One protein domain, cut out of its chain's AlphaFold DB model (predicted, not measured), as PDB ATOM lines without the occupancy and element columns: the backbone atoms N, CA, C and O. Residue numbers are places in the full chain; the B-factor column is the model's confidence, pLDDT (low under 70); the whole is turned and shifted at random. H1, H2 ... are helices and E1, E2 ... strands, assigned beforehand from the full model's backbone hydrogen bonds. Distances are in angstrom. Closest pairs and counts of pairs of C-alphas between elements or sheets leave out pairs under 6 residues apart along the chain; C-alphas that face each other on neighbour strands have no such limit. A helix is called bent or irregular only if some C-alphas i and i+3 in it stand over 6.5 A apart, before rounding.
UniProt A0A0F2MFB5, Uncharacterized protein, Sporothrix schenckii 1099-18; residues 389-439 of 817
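AT A GLANCE: This is residues 389 to 439 of the 817 residues of an uncharacterized protein of Sporothrix schenckii 1099-18 (UniProt A0A0F2MFB5). Picture a small head made of three short strands, E1, E2 and E3, from which one long helix, H1, sticks out as an arm with its residues 418 to 439. The arm makes the length of the whole, and the start of H1, residues 414 to 417, only grazes the little sheet. The printed part has 51 residues, with three named strands and then one named helix in the order E1, E2, E3, H1; the sheet has the order E1, E2, E3 and is antiparallel, and the class is mixed, helices and strands. The whole is only just extended, close to loose, with a radius of gyration of the C-alphas of 15.0 A, and it spans 45 by 23 by 14 A.

HOW THE PARTS SIT: Begin at the sheet, with E1, residues 390 to 392, E2, residues 398 to 400, and E3, residues 405 to 407. They form a meander, each strand the antiparallel neighbour of the one before, with E2 as the inner strand and E1 and E3 as edge strands. E1 and E2 are a hairpin, with 139 degrees between their directions. Look at C-alphas 390 and 400, which face each other at 4.5 A, and at N 391 and O 399, within hydrogen-bond range at 2.8 A; N 399 and O 391 are 2.9 A apart. E2 and E3 are a hairpin too, at 137 degrees. Here C-alphas 399 and 405 face each other at 4.3 A, and N 398 and O 407 are within hydrogen-bond range at 2.8 A. Move outward to H1, residues 414 to 439, which is only just on the sheet, with 5 pairs of C-alphas within 10 A, and only grazes it with residues 414 to 417. Beyond these, residues 418 to 439 of H1 stand free. Every O i to N i+4 pair in H1 is within hydrogen-bond range.

IN THESE COORDINATES: Find C-alpha 390 at (-32.083, 17.226, -12.680), where E1 begins; it runs to Val 392. E2 runs from Leu 398 to Asp 400, and E3 from Val 405 to Ala 407. Then find C-alpha 414 at (-21.591, 10.312, -8.909); from there H1, which is not bent, runs 37.1 A to C-alpha 439 at (-18.173, 29.283, -40.611).

THE WHOLE: Look for the two C-alphas farthest apart at Gly 410 and Thr 439, 46.5 A from each other. The outline is only just elongated. The printed part has no cut; the links E1 to E2 and E2 to E3 are tight, and the link E3 to H1, six residues, is short. In the B-factor column you find a mean pLDDT of 83.1 for the printed part, with residues 412 to 414 and 416 to 417 under 70.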
ATOM      1  N   GLN A 389     -32.547  19.998 -15.774       93.38
ATOM      2  CA  GLN A 389     -33.817  19.598 -15.155       93.38
ATOM      3  C   GLN A 389     -33.568  18.779 -13.887       93.38
ATOM      4  O   GLN A 389     -34.241  18.997 -12.896       93.38
ATOM      5  N   VAL A 390     -32.559  17.903 -13.894       93.25
ATOM      6  CA  VAL A 390     -32.083  17.226 -12.680       93.25
ATOM      7  C   VAL A 390     -30.694  17.750 -12.332       93.25
ATOM      8  O   VAL A 390     -29.802  17.800 -13.184       93.25
ATOM      9  N   GLN A 391     -30.519  18.144 -11.076       92.62
ATOM     10  CA  GLN A 391     -29.292  18.696 -10.511       92.62
ATOM     11  C   GLN A 391     -28.830  17.842  -9.323       92.62
ATOM     12  O   GLN A 391     -29.568  16.993  -8.827       92.62
ATOM     13  N   VAL A 392     -27.585  18.034  -8.886       92.12
ATOM     14  CA  VAL A 392     -27.070  17.389  -7.671       92.12
ATOM     15  C   VAL A 392     -27.209  18.386  -6.527       92.12
ATOM     16  O   VAL A 392     -26.582  19.445  -6.568       92.12
ATOM     17  N   GLY A 393     -28.042  18.059  -5.541       91.56
ATOM     18  CA  GLY A 393     -28.214  18.849  -4.325       91.56
ATOM     19  C   GLY A 393     -26.950  18.850  -3.462       91.56
ATOM     20  O   GLY A 393     -26.050  18.026  -3.637       91.56
ATOM     21  N   SER A 394     -26.875  19.752  -2.483       92.00
ATOM     22  CA  SER A 394     -25.722  19.857  -1.569       92.00
ATOM     23  C   SER A 394     -25.487  18.604  -0.711       92.00
ATOM     24  O   SER A 394     -24.373  18.386  -0.244       92.00
ATOM     25  N   SER A 395     -26.516  17.775  -0.531       89.44
ATOM     26  CA  SER A 395     -26.479  16.447   0.098       89.44
ATOM     27  C   SER A 395     -25.874  15.345  -0.785       89.44
ATOM     28  O   SER A 395     -25.591  14.257  -0.292       89.44
ATOM     29  N   GLY A 396     -25.690  15.597  -2.086       88.12
ATOM     30  CA  GLY A 396     -25.346  14.583  -3.087       88.12
ATOM     31  C   GLY A 396     -26.554  13.886  -3.725       88.12
ATOM     32  O   GLY A 396     -26.360  13.079  -4.635       88.12
ATOM     33  N   ASP A 397     -27.781  14.199  -3.292       91.12
ATOM     34  CA  ASP A 397     -29.014  13.680  -3.898       91.12
ATOM     35  C   ASP A 397     -29.195  14.211  -5.326       91.12
ATOM     36  O   ASP A 397     -28.843  15.353  -5.627       91.12
ATOM     37  N   LEU A 398     -29.809  13.417  -6.203       89.12
ATOM     38  CA  LEU A 398     -30.331  13.906  -7.477       89.12
ATOM     39  C   LEU A 398     -31.704  14.532  -7.232       89.12
ATOM     40  O   LEU A 398     -32.653  13.826  -6.895       89.12
ATOM     41  N   GLN A 399     -31.800  15.847  -7.412       93.06
ATOM     42  CA  GLN A 399     -33.014  16.637  -7.219       93.06
ATOM     43  C   GLN A 399     -33.529  17.169  -8.560       93.06
ATOM     44  O   GLN A 399     -32.741  17.542  -9.430       93.06
ATOM     45  N   ASP A 400     -34.848  17.204  -8.728       94.38
ATOM     46  CA  ASP A 400     -35.510  17.925  -9.816       94.38
ATOM     47  C   ASP A 400     -35.297  19.443  -9.655       94.38
ATOM     48  O   ASP A 400     -34.875  19.931  -8.602       94.38
ATOM     49  N   ARG A 401     -35.643  20.215 -10.682       93.44
ATOM     50  CA  ARG A 401     -35.636  21.682 -10.686       93.44
ATOM     51  C   ARG A 401     -36.458  22.282  -9.539       93.44
ATOM     52  O   ARG A 401     -36.117  23.362  -9.062       93.44
ATOM     53  N   ASP A 402     -37.488  21.568  -9.098       94.25
ATOM     54  CA  ASP A 402     -38.377  21.954  -7.998       94.25
ATOM     55  C   ASP A 402     -37.845  21.518  -6.612       94.25
ATOM     56  O   ASP A 402     -38.536  21.651  -5.606       94.25
ATOM     57  N   GLY A 403     -36.624  20.969  -6.535       93.25
ATOM     58  CA  GLY A 403     -35.973  20.507  -5.299       93.25
ATOM     59  C   GLY A 403     -36.361  19.093  -4.847       93.25
ATOM     60  O   GLY A 403     -35.722  18.534  -3.955       93.25
ATOM     61  N   ASN A 404     -37.366  18.481  -5.479       94.75
ATOM     62  CA  ASN A 404     -37.828  17.124  -5.178       94.75
ATOM     63  C   ASN A 404     -36.721  16.082  -5.415       94.75
ATOM     64  O   ASN A 404     -36.154  16.025  -6.506       94.75
ATOM     65  N   VAL A 405     -36.426  15.230  -4.428       90.69
ATOM     66  CA  VAL A 405     -35.406  14.172  -4.558       90.69
ATOM     67  C   VAL A 405     -35.904  13.061  -5.487       90.69
ATOM     68  O   VAL A 405     -36.819  12.314  -5.152       90.69
ATOM     69  N   VAL A 406     -35.260  12.936  -6.648       90.00
ATOM     70  CA  VAL A 406     -35.507  11.905  -7.669       90.00
ATOM     71  C   VAL A 406     -34.706  10.631  -7.374       90.00
ATOM     72  O   VAL A 406     -35.170   9.529  -7.659       90.00
ATOM     73  N   ALA A 407     -33.508  10.759  -6.791       88.50
ATOM     74  CA  ALA A 407     -32.742   9.632  -6.257       88.50
ATOM     75  C   ALA A 407     -31.809  10.075  -5.119       88.50
ATOM     76  O   ALA A 407     -31.158  11.115  -5.215       88.50
ATOM     77  N   ALA A 408     -31.721   9.268  -4.061       88.88
ATOM     78  CA  ALA A 408     -30.919   9.580  -2.881       88.88
ATOM     79  C   ALA A 408     -29.404   9.389  -3.110       88.88
ATOM     80  O   ALA A 408     -28.978   8.524  -3.876       88.88
ATOM     81  N   ALA A 409     -28.586  10.143  -2.373       81.94
ATOM     82  CA  ALA A 409     -27.121  10.136  -2.445       81.94
ATOM     83  C   ALA A 409     -26.470   8.771  -2.132       81.94
ATOM     84  O   ALA A 409     -25.335   8.514  -2.536       81.94
ATOM     85  N   GLY A 410     -27.174   7.895  -1.403       76.62
ATOM     86  CA  GLY A 410     -26.678   6.577  -0.987       76.62
ATOM     87  C   GLY A 410     -26.481   5.581  -2.138       76.62
ATOM     88  O   GLY A 410     -25.643   4.686  -2.037       76.62
ATOM     89  N   THR A 411     -27.199   5.739  -3.253       71.81
ATOM     90  CA  THR A 411     -26.913   5.001  -4.490       71.81
ATOM     91  C   THR A 411     -25.834   5.731  -5.291       71.81
ATOM     92  O   THR A 411     -25.931   6.927  -5.545       71.81
ATOM     93  N   ALA A 412     -24.781   5.008  -5.697       69.25
ATOM     94  CA  ALA A 412     -23.524   5.568  -6.212       69.25
ATOM     95  C   ALA A 412     -23.624   6.200  -7.625       69.25
ATOM     96  O   ALA A 412     -23.020   5.736  -8.594       69.25
ATOM     97  N   HIS A 413     -24.388   7.283  -7.754       66.75
ATOM     98  CA  HIS A 413     -24.679   7.958  -9.019       66.75
ATOM     99  C   HIS A 413     -23.568   8.904  -9.497       66.75
ATOM    100  O   HIS A 413     -23.520   9.221 -10.687       66.75
ATOM    101  N   SER A 414     -22.652   9.329  -8.618       67.38
ATOM    102  CA  SER A 414     -21.591  10.312  -8.909       67.38
ATOM    103  C   SER A 414     -20.793   9.997 -10.183       67.38
ATOM    104  O   SER A 414     -20.641  10.859 -11.051       67.38
ATOM    105  N   GLY A 415     -20.365   8.743 -10.362       71.69
ATOM    106  CA  GLY A 415     -19.653   8.299 -11.565       71.69
ATOM    107  C   GLY A 415     -20.494   8.358 -12.848       71.69
ATOM    108  O   GLY A 415     -19.972   8.690 -13.913       71.69
ATOM    109  N   LEU A 416     -21.803   8.092 -12.761       67.56
ATOM    110  CA  LEU A 416     -22.726   8.174 -13.899       67.56
ATOM    111  C   LEU A 416     -23.006   9.632 -14.290       67.56
ATOM    112  O   LEU A 416     -23.062   9.946 -15.482       67.56
ATOM    113  N   ILE A 417     -23.148  10.516 -13.300       69.75
ATOM    114  CA  ILE A 417     -23.358  11.958 -13.479       69.75
ATOM    115  C   ILE A 417     -22.130  12.581 -14.145       69.75
ATOM    116  O   ILE A 417     -22.261  13.249 -15.170       69.75
ATOM    117  N   GLU A 418     -20.925  12.301 -13.644       76.44
ATOM    118  CA  GLU A 418     -19.692  12.870 -14.194       76.44
ATOM    119  C   GLU A 418     -19.366  12.310 -15.590       76.44
ATOM    120  O   GLU A 418     -19.029  13.064 -16.506       76.44
ATOM    121  N   GLN A 419     -19.579  11.007 -15.829       71.69
ATOM    122  CA  GLN A 419     -19.477  10.437 -17.180       71.69
ATOM    123  C   GLN A 419     -20.483  11.091 -18.147       71.69
ATOM    124  O   GLN A 419     -20.151  11.359 -19.303       71.69
ATOM    125  N   THR A 420     -21.699  11.381 -17.678       73.50
ATOM    126  CA  THR A 420     -22.749  12.066 -18.448       73.50
ATOM    127  C   THR A 420     -22.367  13.509 -18.769       73.50
ATOM    128  O   THR A 420     -22.446  13.910 -19.932       73.50
ATOM    129  N   ARG A 421     -21.876  14.267 -17.781       75.56
ATOM    130  CA  ARG A 421     -21.379  15.640 -17.942       75.56
ATOM    131  C   ARG A 421     -20.256  15.696 -18.978       75.56
ATOM    132  O   ARG A 421     -20.335  16.460 -19.938       75.56
ATOM    133  N   LYS A 422     -19.275  14.798 -18.855       79.12
ATOM    134  CA  LYS A 422     -18.133  14.662 -19.769       79.12
ATOM    135  C   LYS A 422     -18.550  14.272 -21.193       79.12
ATOM    136  O   LYS A 422     -18.022  14.827 -22.155       79.12
ATOM    137  N   LEU A 423     -19.528  13.374 -21.357       73.56
ATOM    138  CA  LEU A 423     -20.120  13.044 -22.664       73.56
ATOM    139  C   LEU A 423     -20.863  14.241 -23.279       73.56
ATOM    140  O   LEU A 423     -20.684  14.527 -24.465       73.56
ATOM    141  N   GLY A 424     -21.650  14.965 -22.479       75.75
ATOM    142  CA  GLY A 424     -22.331  16.191 -22.890       75.75
ATOM    143  C   GLY A 424     -21.349  17.271 -23.344       75.75
ATOM    144  O   GLY A 424     -21.533  17.870 -24.402       75.75
ATOM    145  N   GLU A 425     -20.253  17.463 -22.608       81.56
ATOM    146  CA  GLU A 425     -19.170  18.362 -22.999       81.56
ATOM    147  C   GLU A 425     -18.465  17.935 -24.285       81.56
ATOM    148  O   GLU A 425     -18.278  18.774 -25.161       81.56
ATOM    149  N   MET A 426     -18.095  16.659 -24.450       75.94
ATOM    150  CA  MET A 426     -17.496  16.187 -25.707       75.94
ATOM    151  C   MET A 426     -18.438  16.412 -26.895       75.94
ATOM    152  O   MET A 426     -17.993  16.867 -27.951       75.94
ATOM    153  N   SER A 427     -19.741  16.175 -26.714       76.81
ATOM    154  CA  SER A 427     -20.749  16.466 -27.733       76.81
ATOM    155  C   SER A 427     -20.789  17.964 -28.063       76.81
ATOM    156  O   SER A 427     -20.557  18.337 -29.216       76.81
ATOM    157  N   ARG A 428     -20.941  18.844 -27.057       81.06
ATOM    158  CA  ARG A 428     -20.922  20.313 -27.221       81.06
ATOM    159  C   ARG A 428     -19.638  20.802 -27.909       81.06
ATOM    160  O   ARG A 428     -19.723  21.573 -28.862       81.06
ATOM    161  N   ARG A 429     -18.462  20.303 -27.505       84.12
ATOM    162  CA  ARG A 429     -17.156  20.601 -28.128       84.12
ATOM    163  C   ARG A 429     -17.113  20.149 -29.595       84.12
ATOM    164  O   ARG A 429     -16.650  20.907 -30.443       84.12
ATOM    165  N   SER A 430     -17.646  18.969 -29.927       82.75
ATOM    166  CA  SER A 430     -17.696  18.470 -31.314       82.75
ATOM    167  C   SER A 430     -18.647  19.275 -32.213       82.75
ATOM    168  O   SER A 430     -18.319  19.552 -33.370       82.75
ATOM    169  N   HIS A 431     -19.789  19.721 -31.680       81.19
ATOM    170  CA  HIS A 431     -20.723  20.605 -32.380       81.19
ATOM    171  C   HIS A 431     -20.137  22.010 -32.573       81.19
ATOM    172  O   HIS A 431     -20.240  22.560 -33.670       81.19
ATOM    173  N   ALA A 432     -19.455  22.561 -31.563       86.81
ATOM    174  CA  ALA A 432     -18.734  23.827 -31.674       86.81
ATOM    175  C   ALA A 432     -17.618  23.757 -32.731       86.81
ATOM    176  O   ALA A 432     -17.542  24.630 -33.594       86.81
ATOM    177  N   ALA A 433     -16.815  22.686 -32.736       87.62
ATOM    178  CA  ALA A 433     -15.770  22.465 -33.736       87.62
ATOM    179  C   ALA A 433     -16.334  22.319 -35.163       87.62
ATOM    180  O   ALA A 433     -15.785  22.896 -36.102       87.62
ATOM    181  N   LYS A 434     -17.461  21.608 -35.340       86.25
ATOM    182  CA  LYS A 434     -18.164  21.547 -36.633       86.25
ATOM    183  C   LYS A 434     -18.671  22.920 -37.076       86.25
ATOM    184  O   LYS A 434     -18.398  23.301 -38.210       86.25
ATOM    185  N   LYS A 435     -19.345  23.672 -36.192       85.88
ATOM    186  CA  LYS A 435     -19.871  25.013 -36.499       85.88
ATOM    187  C   LYS A 435     -18.742  25.975 -36.886       85.88
ATOM    188  O   LYS A 435     -18.837  26.633 -37.918       85.88
ATOM    189  N   ALA A 436     -17.643  25.978 -36.130       85.31
ATOM    190  CA  ALA A 436     -16.447  26.752 -36.448       85.31
ATOM    191  C   ALA A 436     -15.870  26.386 -37.828       85.31
ATOM    192  O   ALA A 436     -15.574  27.281 -38.616       85.31
ATOM    193  N   LYS A 437     -15.780  25.089 -38.168       85.69
ATOM    194  CA  LYS A 437     -15.276  24.649 -39.478       85.69
ATOM    195  C   LYS A 437     -16.189  25.064 -40.641       85.69
ATOM    196  O   LYS A 437     -15.671  25.448 -41.684       85.69
ATOM    197  N   THR A 438     -17.514  25.043 -40.476       77.69
ATOM    198  CA  THR A 438     -18.444  25.543 -41.507       77.69
ATOM    199  C   THR A 438     -18.399  27.063 -41.657       77.69
ATOM    200  O   THR A 438     -18.393  27.559 -42.778       77.69
ATOM    201  N   THR A 439     -18.293  27.816 -40.556       76.62
ATOM    202  CA  THR A 439     -18.173  29.283 -40.611       76.62
ATOM    203  C   THR A 439     -16.845  29.715 -41.240       76.62
ATOM    204  O   THR A 439     -16.831  30.637 -42.048       76.62
TER     205      THR A 439